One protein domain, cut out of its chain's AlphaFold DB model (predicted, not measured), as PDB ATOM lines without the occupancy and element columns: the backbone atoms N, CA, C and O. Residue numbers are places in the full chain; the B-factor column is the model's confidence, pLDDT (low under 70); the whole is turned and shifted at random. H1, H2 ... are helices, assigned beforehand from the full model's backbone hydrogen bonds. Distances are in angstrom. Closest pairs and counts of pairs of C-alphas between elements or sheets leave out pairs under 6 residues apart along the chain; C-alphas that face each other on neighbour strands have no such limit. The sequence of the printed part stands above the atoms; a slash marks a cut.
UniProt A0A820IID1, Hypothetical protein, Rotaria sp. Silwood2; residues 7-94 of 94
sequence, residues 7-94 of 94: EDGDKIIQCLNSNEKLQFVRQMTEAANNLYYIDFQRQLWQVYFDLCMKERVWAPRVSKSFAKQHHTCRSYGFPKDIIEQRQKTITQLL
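What this domain is: This is residues 7 to 94 of the 94 residues of the protein "Hypothetical protein" of Rotaria sp. Silwood2 (UniProt A0A820IID1). One long straight helix, H2, makes the length of this domain, with a short helix, H1, turned off at its beginning and the remaining residues folded back beside its far part. There H4 packs on H2 at a slant, while the short H3 lies away from both on a looping stretch between them. The printed part has 88 residues with four named helices, in the order H1, H2, H3, H4, and no named strand; the class is all helix. The whole is extended, with a radius of gyration of the C-alphas of 20.1 A, and spans 57 by 29 by 18 A.

Where its parts are: H1 takes residues 9 to 15 and begins at C-alpha 9 at (24.371, 13.289, -63.449). H2, residues 19 to 55, runs 53.0 A from C-alpha 19 at (9.597, 3.188, -60.948) to C-alpha 55 at (19.463, 22.319, -12.535). H3 takes residues 64 to 69. H4, residues 80 to 93, is 20.3 A long and ends at C-alpha 93 at (13.004, 0.674, -30.911).

How they stand to each other: H1 and H2 are only just apart, their closest C-alphas being 8.2 A from each other. H2 touches H4 with its residues 38 to 49 alone; the closest C-alphas, those of Trp 45 and Ile 83, are 6.2 A apart. H2 and H4 run opposite ways at a shallow tilt of 33 degrees, only just short of steep. H3 is apart from H1, H2 and H4, and H1 is apart from H4. In H1, H2, H3 and H4 every O i to N i+4 pair is within hydrogen-bond range.

The domain as a whole: The two C-alphas farthest apart, those of Glu 7 and Arg 56, are 58.0 A from each other. Residues 7 to 15, 17 to 23 and 26 to 34 stand free. The link from H1 to H2 is tight, and those from H2 to H3 and H3 to H4 are short. The printed part has no cut. Its mean pLDDT is 83.2, with residues 7 to 17 and 76 to 77 under 70.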
ATOM      1  N   GLU A   7      29.003  15.324 -65.711       49.59
ATOM      2  CA  GLU A   7      28.789  14.294 -66.751       49.59
ATOM      3  C   GLU A   7      28.210  12.973 -66.207       49.59
ATOM      4  O   GLU A   7      27.665  12.174 -66.967       49.59
ATOM      5  N   ASP A   8      28.284  12.744 -64.894       54.09
ATOM      6  CA  ASP A   8      27.721  11.551 -64.249       54.09
ATOM      7  C   ASP A   8      26.262  11.743 -63.805       54.09
ATOM      8  O   ASP A   8      25.562  10.768 -63.526       54.09
ATOM      9  N   GLY A   9      25.760  12.985 -63.794       55.19
ATOM     10  CA  GLY A   9      24.371  13.289 -63.449       55.19
ATOM     11  C   GLY A   9      23.380  12.615 -64.401       55.19
ATOM     12  O   GLY A   9      22.430  11.980 -63.949       55.19
ATOM     13  N   ASP A  10      23.651  12.655 -65.707       56.22
ATOM     14  CA  ASP A  10      22.785  12.056 -66.732       56.22
ATOM     15  C   ASP A  10      22.774  10.518 -66.677       56.22
ATOM     16  O   ASP A  10      21.736   9.888 -66.903       56.22
ATOM     17  N   LYS A  11      23.898   9.894 -66.295       57.31
ATOM     18  CA  LYS A  11      23.981   8.442 -66.056       57.31
ATOM     19  C   LYS A  11      23.263   8.029 -64.775       57.31
ATOM     20  O   LYS A  11      22.590   6.999 -64.761       57.31
ATOM     21  N   ILE A  12      23.355   8.837 -63.719       56.59
ATOM     22  CA  ILE A  12      22.594   8.642 -62.479       56.59
ATOM     23  C   ILE A  12      21.087   8.749 -62.765       56.59
ATOM     24  O   ILE A  12      20.320   7.892 -62.323       56.59
ATOM     25  N   ILE A  13      20.671   9.734 -63.568       58.47
ATOM     26  CA  ILE A  13      19.279   9.924 -64.001       58.47
ATOM     27  C   ILE A  13      18.792   8.718 -64.823       58.47
ATOM     28  O   ILE A  13      17.738   8.163 -64.515       58.47
ATOM     29  N   GLN A  14      19.571   8.228 -65.798       59.38
ATOM     30  CA  GLN A  14      19.220   7.017 -66.555       59.38
ATOM     31  C   GLN A  14      19.145   5.754 -65.686       59.38
ATOM     32  O   GLN A  14      18.258   4.921 -65.880       59.38
ATOM     33  N   CYS A  15      20.037   5.601 -64.705       57.25
ATOM     34  CA  CYS A  15      20.027   4.456 -63.793       57.25
ATOM     35  C   CYS A  15      18.791   4.417 -62.884       57.25
ATOM     36  O   CYS A  15      18.386   3.324 -62.478       57.25
ATOM     37  N   LEU A  16      18.175   5.571 -62.607       57.28
ATOM     38  CA  LEU A  16      16.975   5.736 -61.780       57.28
ATOM     39  C   LEU A  16      15.659   5.729 -62.584       57.28
ATOM     40  O   LEU A  16      14.597   5.883 -61.994       57.28
ATOM     41  N   ASN A  17      15.684   5.504 -63.901       62.09
ATOM     42  CA  ASN A  17      14.496   5.624 -64.764       62.09
ATOM     43  C   ASN A  17      13.421   4.527 -64.613       62.09
ATOM     44  O   ASN A  17      12.428   4.561 -65.341       62.09
ATOM     45  N   SER A  18      13.564   3.554 -63.703       72.38
ATOM     46  CA  SER A  18      12.478   2.609 -63.408       72.38
ATOM     47  C   SER A  18      11.771   2.969 -62.103       72.38
ATOM     48  O   SER A  18      12.406   3.260 -61.086       72.38
ATOM     49  N   ASN A  19      10.435   2.908 -62.118       76.81
ATOM     50  CA  ASN A  19       9.597   3.188 -60.948       76.81
ATOM     51  C   ASN A  19      10.009   2.353 -59.724       76.81
ATOM     52  O   ASN A  19      10.011   2.860 -58.606       76.81
ATOM     53  N   GLU A  20      10.429   1.107 -59.943       76.94
ATOM     54  CA  GLU A  20      10.905   0.193 -58.899       76.94
ATOM     55  C   GLU A  20      12.185   0.692 -58.216       76.94
ATOM     56  O   GLU A  20      12.297   0.642 -56.992       76.94
ATOM     57  N   LYS A  21      13.141   1.242 -58.976       77.88
ATOM     58  CA  LYS A  21      14.394   1.771 -58.418       77.88
ATOM     59  C   LYS A  21      14.166   3.070 -57.651       77.88
ATOM     60  O   LYS A  21      14.734   3.244 -56.576       77.88
ATOM     61  N   LEU A  22      13.300   3.955 -58.153       83.31
ATOM     62  CA  LEU A  22      12.882   5.154 -57.415       83.31
ATOM     63  C   LEU A  22      12.156   4.792 -56.118       83.31
ATOM     64  O   LEU A  22      12.403   5.408 -55.083       83.31
ATOM     65  N   GLN A  23      11.281   3.786 -56.158       85.12
ATOM     66  CA  GLN A  23      10.598   3.285 -54.971       85.12
ATOM     67  C   GLN A  23      11.592   2.713 -53.955       85.12
ATOM     68  O   GLN A  23      11.509   3.058 -52.778       85.12
ATOM     69  N   PHE A  24      12.566   1.923 -54.404       86.25
ATOM     70  CA  PHE A  24      13.620   1.395 -53.542       86.25
ATOM     71  C   PHE A  24      14.449   2.512 -52.887       86.25
ATOM     72  O   PHE A  24      14.626   2.514 -51.670       86.25
ATOM     73  N   VAL A  25      14.897   3.516 -53.653       87.25
ATOM     74  CA  VAL A  25      15.646   4.666 -53.106       87.25
ATOM     75  C   VAL A  25      14.819   5.426 -52.069       87.25
ATOM     76  O   VAL A  25      15.354   5.809 -51.029       87.25
ATOM     77  N   ARG A  26      13.515   5.617 -52.308       85.62
ATOM     78  CA  ARG A  26      12.608   6.253 -51.339       85.62
ATOM     79  C   ARG A  26      12.506   5.447 -50.049       85.62
ATOM     80  O   ARG A  26      12.667   6.028 -48.985       85.62
ATOM     81  N   GLN A  27      12.314   4.132 -50.144       89.19
ATOM     82  CA  GLN A  27      12.242   3.247 -48.977       89.19
ATOM     83  C   GLN A  27      13.550   3.247 -48.179       89.19
ATOM     84  O   GLN A  27      13.525   3.353 -46.957       89.19
ATOM     85  N   MET A  28      14.698   3.194 -48.859       91.56
ATOM     86  CA  MET A  28      16.006   3.264 -48.203       91.56
ATOM     87  C   MET A  28      16.244   4.621 -47.539       91.56
ATOM     88  O   MET A  28      16.768   4.684 -46.430       91.56
ATOM     89  N   THR A  29      15.828   5.705 -48.194       87.38
ATOM     90  CA  THR A  29      15.918   7.065 -47.647       87.38
ATOM     91  C   THR A  29      15.019   7.221 -46.425       87.38
ATOM     92  O   THR A  29      15.441   7.783 -45.420       87.38
ATOM     93  N   GLU A  30      13.794   6.700 -46.478       90.56
ATOM     94  CA  GLU A  30      12.863   6.694 -45.352       90.56
ATOM     95  C   GLU A  30      13.411   5.873 -44.182       90.56
ATOM     96  O   GLU A  30      13.428   6.360 -43.054       90.56
ATOM     97  N   ALA A  31      13.943   4.678 -44.442       88.12
ATOM     98  CA  ALA A  31      14.568   3.844 -43.419       88.12
ATOM     99  C   ALA A  31      15.762   4.552 -42.756       88.12
ATOM    100  O   ALA A  31      15.851   4.590 -41.529       88.12
ATOM    101  N   ALA A  32      16.643   5.166 -43.551       89.69
ATOM    102  CA  ALA A  32      17.764   5.944 -43.034       89.69
ATOM    103  C   ALA A  32      17.281   7.140 -42.200       89.69
ATOM    104  O   ALA A  32      17.732   7.324 -41.071       89.69
ATOM    105  N   ASN A  33      16.321   7.916 -42.710       89.50
ATOM    106  CA  ASN A  33      15.743   9.053 -41.996       89.50
ATOM    107  C   ASN A  33      15.093   8.630 -40.676       89.50
ATOM    108  O   ASN A  33      15.268   9.318 -39.676       89.50
ATOM    109  N   ASN A  34      14.392   7.496 -40.651       89.50
ATOM    110  CA  ASN A  34      13.790   6.957 -39.437       89.50
ATOM    111  C   ASN A  34      14.859   6.609 -38.395       89.50
ATOM    112  O   ASN A  34      14.714   6.987 -37.235       89.50
ATOM    113  N   LEU A  35      15.959   5.966 -38.799       89.12
ATOM    114  CA  LEU A  35      17.078   5.667 -37.900       89.12
ATOM    115  C   LEU A  35      17.738   6.942 -37.359       89.12
ATOM    116  O   LEU A  35      17.926   7.067 -36.148       89.12
ATOM    117  N   TYR A  36      18.032   7.914 -38.230       90.44
ATOM    118  CA  TYR A  36      18.579   9.207 -37.809       90.44
ATOM    119  C   TYR A  36      17.632   9.948 -36.869       90.44
ATOM    120  O   TYR A  36      18.073  10.560 -35.899       90.44
ATOM    121  N   TYR A  37      16.329   9.879 -37.127       89.56
ATOM    122  CA  TYR A  37      15.325  10.507 -36.285       89.56
ATOM    123  C   TYR A  37      15.234   9.843 -34.906       89.56
ATOM    124  O   TYR A  37      15.165  10.552 -33.903       89.56
ATOM    125  N   ILE A  38      15.292   8.509 -34.828       90.06
ATOM    126  CA  ILE A  38      15.323   7.776 -33.552       90.06
ATOM    127  C   ILE A  38      16.567   8.161 -32.745       90.06
ATOM    128  O   ILE A  38      16.455   8.470 -31.556       90.06
ATOM    129  N   ASP A  39      17.745   8.196 -33.374       90.56
ATOM    130  CA  ASP A  39      18.977   8.603 -32.691       90.56
ATOM    131  C   ASP A  39      18.927  10.069 -32.237       90.56
ATOM    132  O   ASP A  39      19.246  10.383 -31.090       90.56
ATOM    133  N   PHE A  40      18.429  10.967 -33.089       90.81
ATOM    134  CA  PHE A  40      18.211  12.363 -32.723       90.81
ATOM    135  C   PHE A  40      17.288  12.490 -31.503       90.81
ATOM    136  O   PHE A  40      17.602  13.217 -30.558       90.81
ATOM    137  N   GLN A  41      16.173  11.752 -31.478       89.94
ATOM    138  CA  GLN A  41      15.279  11.732 -30.324       89.94
ATOM    139  C   GLN A  41      15.990  11.217 -29.070       89.94
ATOM    140  O   GLN A  41      15.839  11.814 -28.006       89.94
ATOM    141  N   ARG A  42      16.785  10.145 -29.183       91.19
ATOM    142  CA  ARG A  42      17.564   9.593 -28.066       91.19
ATOM    143  C   ARG A  42      18.456  10.661 -27.442       91.19
ATOM    144  O   ARG A  42      18.409  10.875 -26.232       91.19
ATOM    145  N   GLN A  43      19.242  11.336 -28.278       91.31
ATOM    146  CA  GLN A  43      20.174  12.374 -27.848       91.31
ATOM    147  C   GLN A  43      19.433  13.555 -27.214       91.31
ATOM    148  O   GLN A  43      19.820  14.021 -26.144       91.31
ATOM    149  N   LEU A  44      18.329  13.999 -27.821       89.38
ATOM    150  CA  LEU A  44      17.519  15.099 -27.302       89.38
ATOM    151  C   LEU A  44      16.984  14.809 -25.893       89.38
ATOM    152  O   LEU A  44      17.108  15.646 -24.997       89.38
ATOM    153  N   TRP A  45      16.403  13.626 -25.677       89.56
ATOM    154  CA  TRP A  45      15.863  13.259 -24.366       89.56
ATOM    155  C   TRP A  45      16.957  13.079 -23.314       89.56
ATOM    156  O   TRP A  45      16.738  13.447 -22.161       89.56
ATOM    157  N   GLN A  46      18.140  12.599 -23.706       91.06
ATOM    158  CA  GLN A  46      19.297  12.548 -22.814       91.06
ATOM    159  C   GLN A  46      19.739  13.952 -22.377       91.06
ATOM    160  O   GLN A  46      19.908  14.192 -21.186       91.06
ATOM    161  N   VAL A  47      19.833  14.904 -23.311       90.81
ATOM    162  CA  VAL A  47      20.183  16.302 -23.002       90.81
ATOM    163  C   VAL A  47      19.201  16.913 -22.001       90.81
ATOM    164  O   VAL A  47      19.614  17.602 -21.068       90.81
ATOM    165  N   TYR A  48      17.902  16.652 -22.160       89.50
ATOM    166  CA  TYR A  48      16.898  17.129 -21.210       89.50
ATOM    167  C   TYR A  48      17.012  16.459 -19.843       89.50
ATOM    168  O   TYR A  48      16.927  17.153 -18.831       89.50
ATOM    169  N   PHE A  49      17.258  15.149 -19.793       90.75
ATOM    170  CA  PHE A  49      17.502  14.445 -18.536       90.75
ATOM    171  C   PHE A  49      18.701  15.043 -17.782       90.75
ATOM    172  O   PHE A  49      18.581  15.401 -16.609       90.75
ATOM    173  N   ASP A  50      19.829  15.221 -18.469       91.88
ATOM    174  CA  ASP A  50      21.061  15.755 -17.886       91.88
ATOM    175  C   ASP A  50      20.873  17.197 -17.396       91.88
ATOM    176  O   ASP A  50      21.320  17.554 -16.301       91.88
ATOM    177  N   LEU A  51      20.152  18.021 -18.165       90.88
ATOM    178  CA  LEU A  51      19.800  19.384 -17.771       90.88
ATOM    179  C   LEU A  51      18.949  19.400 -16.494       90.88
ATOM    180  O   LEU A  51      19.237  20.162 -15.572       90.88
ATOM    181  N   CYS A  52      17.924  18.553 -16.414       90.06
ATOM    182  CA  CYS A  52      17.050  18.459 -15.246       90.06
ATOM    183  C   CYS A  52      17.780  17.958 -14.004       90.06
ATOM    184  O   CYS A  52      17.537  18.461 -12.907       90.06
ATOM    185  N   MET A  53      18.702  17.009 -14.169       91.88
ATOM    186  CA  MET A  53      19.566  16.535 -13.090       91.88
ATOM    187  C   MET A  53      20.506  17.637 -12.592       91.88
ATOM    188  O   MET A  53      20.657  17.812 -11.382       91.88
ATOM    189  N   LYS A  54      21.097  18.406 -13.513       93.19
ATOM    190  CA  LYS A  54      22.009  19.513 -13.199       93.19
ATOM    191  C   LYS A  54      21.304  20.667 -12.483       93.19
ATOM    192  O   LYS A  54      21.765  21.105 -11.433       93.19
ATOM    193  N   GLU A  55      20.193  21.144 -13.037       90.81
ATOM    194  CA  GLU A  55      19.463  22.319 -12.535       90.81
ATOM    195  C   GLU A  55      18.458  21.958 -11.425       90.81
ATOM    196  O   GLU A  55      17.904  22.841 -10.774       90.81
ATOM    197  N   ARG A  56      18.221  20.658 -11.185       89.88
ATOM    198  CA  ARG A  56      17.217  20.119 -10.247       89.88
ATOM    199  C   ARG A  56      15.794  20.609 -10.538       89.88
ATOM    200  O   ARG A  56      14.998  20.819  -9.624       89.88
ATOM    201  N   VAL A  57      15.463  20.766 -11.819       88.12
ATOM    202  CA  VAL A  57      14.154  21.244 -12.284       88.12
ATOM    203  C   VAL A  57      13.453  20.147 -13.075       88.12
ATOM    204  O   VAL A  57      13.878  19.810 -14.173       88.12
ATOM    205  N   TRP A  58      12.329  19.659 -12.552       89.12
ATOM    206  CA  TRP A  58      11.402  18.767 -13.255       89.12
ATOM    207  C   TRP A  58      10.058  19.475 -13.365       89.12
ATOM    208  O   TRP A  58       9.266  19.469 -12.425       89.12
ATOM    209  N   ALA A  59       9.822  20.170 -14.476       85.06
ATOM    210  CA  ALA A  59       8.641  21.012 -14.623       85.06
ATOM    211  C   ALA A  59       8.053  20.907 -16.033       85.06
ATOM    212  O   ALA A  59       8.805  20.974 -17.001       85.06
ATOM    213  N   PRO A  60       6.717  20.834 -16.186       81.88
ATOM    214  CA  PRO A  60       6.053  20.750 -17.492       81.88
ATOM    215  C   PRO A  60       6.231  22.006 -18.348       81.88
ATOM    216  O   PRO A  60       6.027  21.964 -19.560       81.88
ATOM    217  N   ARG A  61       6.620  23.128 -17.734       85.62
ATOM    218  CA  ARG A  61       6.996  24.373 -18.404       85.62
ATOM    219  C   ARG A  61       8.122  25.040 -17.632       85.62
ATOM    220  O   ARG A  61       8.120  25.030 -16.404       85.62
ATOM    221  N   VAL A  62       9.029  25.676 -18.360       87.62
ATOM    222  CA  VAL A  62      10.111  26.484 -17.786       87.62
ATOM    223  C   VAL A  62       9.854  27.975 -18.012       87.62
ATOM    224  O   VAL A  62       8.999  28.377 -18.811       87.62
ATOM    225  N   SER A  63      10.573  28.829 -17.288       89.94
ATOM    226  CA  SER A  63      10.507  30.272 -17.517       89.94
ATOM    227  C   SER A  63      11.137  30.640 -18.868       89.94
ATOM    228  O   SER A  63      11.955  29.907 -19.427       89.94
ATOM    229  N   LYS A  64      10.773  31.808 -19.415       91.44
ATOM    230  CA  LYS A  64      11.371  32.316 -20.665       91.44
ATOM    231  C   LYS A  64      12.881  32.543 -20.520       91.44
ATOM    232  O   LYS A  64      13.618  32.304 -21.472       91.44
ATOM    233  N   SER A  65      13.330  33.013 -19.355       91.56
ATOM    234  CA  SER A  65      14.751  33.228 -19.070       91.56
ATOM    235  C   SER A  65      15.516  31.911 -19.047       91.56
ATOM    236  O   SER A  65      16.533  31.811 -19.723       91.56
ATOM    237  N   PHE A  66      14.981  30.890 -18.372       90.69
ATOM    238  CA  PHE A  66      15.577  29.555 -18.328       90.69
ATOM    239  C   PHE A  66      15.676  28.939 -19.729       90.69
ATOM    240  O   PHE A  66      16.750  28.520 -20.151       90.69
ATOM    241  N   ALA A  67      14.583  28.971 -20.498       90.00
ATOM    242  CA  ALA A  67      14.569  28.494 -21.880       90.00
ATOM    243  C   ALA A  67      15.628  29.195 -22.749       90.00
ATOM    244  O   ALA A  67      16.340  28.549 -23.513       90.00
ATOM    245  N   LYS A  68      15.780  30.519 -22.602       91.94
ATOM    246  CA  LYS A  68      16.798  31.290 -23.329       91.94
ATOM    247  C   LYS A  68      18.220  30.926 -22.895       91.94
ATOM    248  O   LYS A  68      19.083  30.800 -23.753       91.94
ATOM    249  N   GLN A  69      18.457  30.779 -21.594       92.88
ATOM    250  CA  GLN A  69      19.768  30.456 -21.025       92.88
ATOM    251  C   GLN A  69      20.263  29.075 -21.463       92.88
ATOM    252  O   GLN A  69      21.448  28.907 -21.730       92.88
ATOM    253  N   HIS A  70      19.357  28.103 -21.550       89.06
ATOM    254  CA  HIS A  70      19.693  26.717 -21.873       89.06
ATOM    255  C   HIS A  70      19.378  26.338 -23.326       89.06
ATOM    256  O   HIS A  70      19.481  25.169 -23.681       89.06
ATOM    257  N   HIS A  71      18.998  27.308 -24.166       88.31
ATOM    258  CA  HIS A  71      18.606  27.093 -25.564       88.31
ATOM    259  C   HIS A  71      17.538  26.000 -25.744       88.31
ATOM    260  O   HIS A  71      17.558  25.244 -26.712       88.31
ATOM    261  N   THR A  72      16.587  25.926 -24.813       86.81
ATOM    262  CA  THR A  72      15.511  24.930 -24.826       86.81
ATOM    263  C   THR A  72      14.160  25.543 -25.166       86.81
ATOM    264  O   THR A  72      13.965  26.763 -25.153       86.81
ATOM    265  N   CYS A  73      13.182  24.693 -25.484       83.38
ATOM    266  CA  CYS A  73      11.824  25.157 -25.710       83.38
ATOM    267  C   CYS A  73      11.091  25.393 -24.384       83.38
ATOM    268  O   CYS A  73      11.071  24.550 -23.497       83.38
ATOM    269  N   ARG A  74      10.405  26.534 -24.279       78.88
ATOM    270  CA  ARG A  74       9.584  26.880 -23.111       78.88
ATOM    271  C   ARG A  74       8.363  25.964 -22.948       78.88
ATOM    272  O   ARG A  74       7.956  25.672 -21.824       78.88
ATOM    273  N   SER A  75       7.742  25.607 -24.073       74.06
ATOM    274  CA  SER A  75       6.441  24.926 -24.129       74.06
ATOM    275  C   SER A  75       6.543  23.424 -23.893       74.06
ATOM    276  O   SER A  75       5.582  22.823 -23.420       74.06
ATOM    277  N   TYR A  76       7.699  22.842 -24.204       66.81
ATOM    278  CA  TYR A  76       8.019  21.446 -23.943       66.81
ATOM    279  C   TYR A  76       8.932  21.407 -22.725       66.81
ATOM    280  O   TYR A  76      10.150  21.346 -22.865       66.81
ATOM    281  N   GLY A  77       8.350  21.547 -21.532       69.31
ATOM    282  CA  GLY A  77       9.114  21.325 -20.315       69.31
ATOM    283  C   GLY A  77       9.530  19.862 -20.167       69.31
ATOM    284  O   GLY A  77       9.387  19.038 -21.070       69.31
ATOM    285  N   PHE A  78      10.014  19.539 -18.980       82.06
ATOM    286  CA  PHE A  78      10.726  18.311 -18.682       82.06
ATOM    287  C   PHE A  78      10.100  17.556 -17.499       82.06
ATOM    288  O   PHE A  78      10.729  17.440 -16.445       82.06
ATOM    289  N   PRO A  79       8.842  17.077 -17.587       86.38
ATOM    290  CA  PRO A  79       8.335  16.149 -16.586       86.38
ATOM    291  C   PRO A  79       9.177  14.876 -16.590       86.38
ATOM    292  O   PRO A  79       9.491  14.328 -17.651       86.38
ATOM    293  N   LYS A  80       9.571  14.434 -15.397       88.25
ATOM    294  CA  LYS A  80      10.482  13.303 -15.215       88.25
ATOM    295  C   LYS A  80       9.925  12.018 -15.829       88.25
ATOM    296  O   LYS A  80      10.614  11.348 -16.588       88.25
ATOM    297  N   ASP A  81       8.657  11.744 -15.553       90.00
ATOM    298  CA  ASP A  81       7.890  10.615 -16.073       90.00
ATOM    299  C   ASP A  81       7.877  10.576 -17.606       90.00
ATOM    300  O   ASP A  81       8.105   9.522 -18.198       90.00
ATOM    301  N   ILE A  82       7.692  11.727 -18.259       88.25
ATOM    302  CA  ILE A  82       7.692  11.813 -19.723       88.25
ATOM    303  C   ILE A  82       9.082  11.511 -20.284       88.25
ATOM    304  O   ILE A  82       9.194  10.754 -21.248       88.25
ATOM    305  N   ILE A  83      10.137  12.090 -19.707       88.38
ATOM    306  CA  ILE A  83      11.514  11.876 -20.178       88.38
ATOM    307  C   ILE A  83      11.906  10.407 -20.028       88.38
ATOM    308  O   ILE A  83      12.363   9.795 -20.994       88.38
ATOM    309  N   GLU A  84      11.665   9.821 -18.856       89.38
ATOM    310  CA  GLU A  84      11.976   8.417 -18.579       89.38
ATOM    311  C   GLU A  84      11.174   7.474 -19.488       89.38
ATOM    312  O   GLU A  84      11.727   6.526 -20.054       89.38
ATOM    313  N   GLN A  85       9.884   7.756 -19.705       90.62
ATOM    314  CA  GLN A  85       9.057   6.986 -20.631       90.62
ATOM    315  C   GLN A  85       9.606   7.056 -22.061       90.62
ATOM    316  O   GLN A  85       9.696   6.030 -22.735       90.62
ATOM    317  N   ARG A  86      10.000   8.247 -22.528       89.56
ATOM    318  CA  ARG A  86      10.549   8.446 -23.876       89.56
ATOM    319  C   ARG A  86      11.875   7.726 -24.068       89.56
ATOM    320  O   ARG A  86      12.037   7.055 -25.086       89.56
ATOM    321  N   GLN A  87      12.780   7.804 -23.093       87.75
ATOM    322  CA  GLN A  87      14.038   7.057 -23.119       87.75
ATOM    323  C   GLN A  87      13.774   5.550 -23.213       87.75
ATOM    324  O   GLN A  87      14.321   4.892 -24.094       87.75
ATOM    325  N   LYS A  88      12.860   5.019 -22.389       89.94
ATOM    326  CA  LYS A  88      12.488   3.599 -22.419       89.94
ATOM    327  C   LYS A  88      11.921   3.168 -23.774       89.94
ATOM    328  O   LYS A  88      12.319   2.126 -24.284       89.94
ATOM    329  N   THR A  89      11.012   3.950 -24.360       89.12
ATOM    330  CA  THR A  89      10.443   3.649 -25.684       89.12
ATOM    331  C   THR A  89      11.521   3.619 -26.763       89.12
ATOM    332  O   THR A  89      11.522   2.718 -27.591       89.12
ATOM    333  N   ILE A  90      12.460   4.564 -26.748       88.75
ATOM    334  CA  ILE A  90      13.537   4.620 -27.742       88.75
ATOM    335  C   ILE A  90      14.483   3.424 -27.603       88.75
ATOM    336  O   ILE A  90      14.847   2.831 -28.611       88.75
ATOM    337  N   THR A  91      14.824   3.013 -26.379       84.88
ATOM    338  CA  THR A  91      15.620   1.797 -26.139       84.88
ATOM    339  C   THR A  91      14.934   0.526 -26.644       84.88
ATOM    340  O   THR A  91      15.620  -0.432 -26.958       84.88
ATOM    341  N   GLN A  92      13.601   0.494 -26.724       86.81
ATOM    342  CA  GLN A  92      12.860  -0.646 -27.278       86.81
ATOM    343  C   GLN A  92      12.787  -0.643 -28.813       86.81
ATOM    344  O   GLN A  92      12.443  -1.667 -29.396       86.81
ATOM    345  N   LEU A  93      13.037   0.504 -29.454       78.50
ATOM    346  CA  LEU A  93      13.004   0.674 -30.911       78.50
ATOM    347  C   LEU A  93      14.375   0.474 -31.575       78.50
ATOM    348  O   LEU A  93      14.426   0.330 -32.795       78.50
ATOM    349  N   LEU A  94      15.454   0.512 -30.788       70.31
ATOM    350  CA  LEU A  94      16.833   0.230 -31.196       70.31
ATOM    351  C   LEU A  94      17.188  -1.229 -30.901       70.31
ATOM    352  O   LEU A  94      17.901  -1.820 -31.740       70.31
TER     353      LEU A  94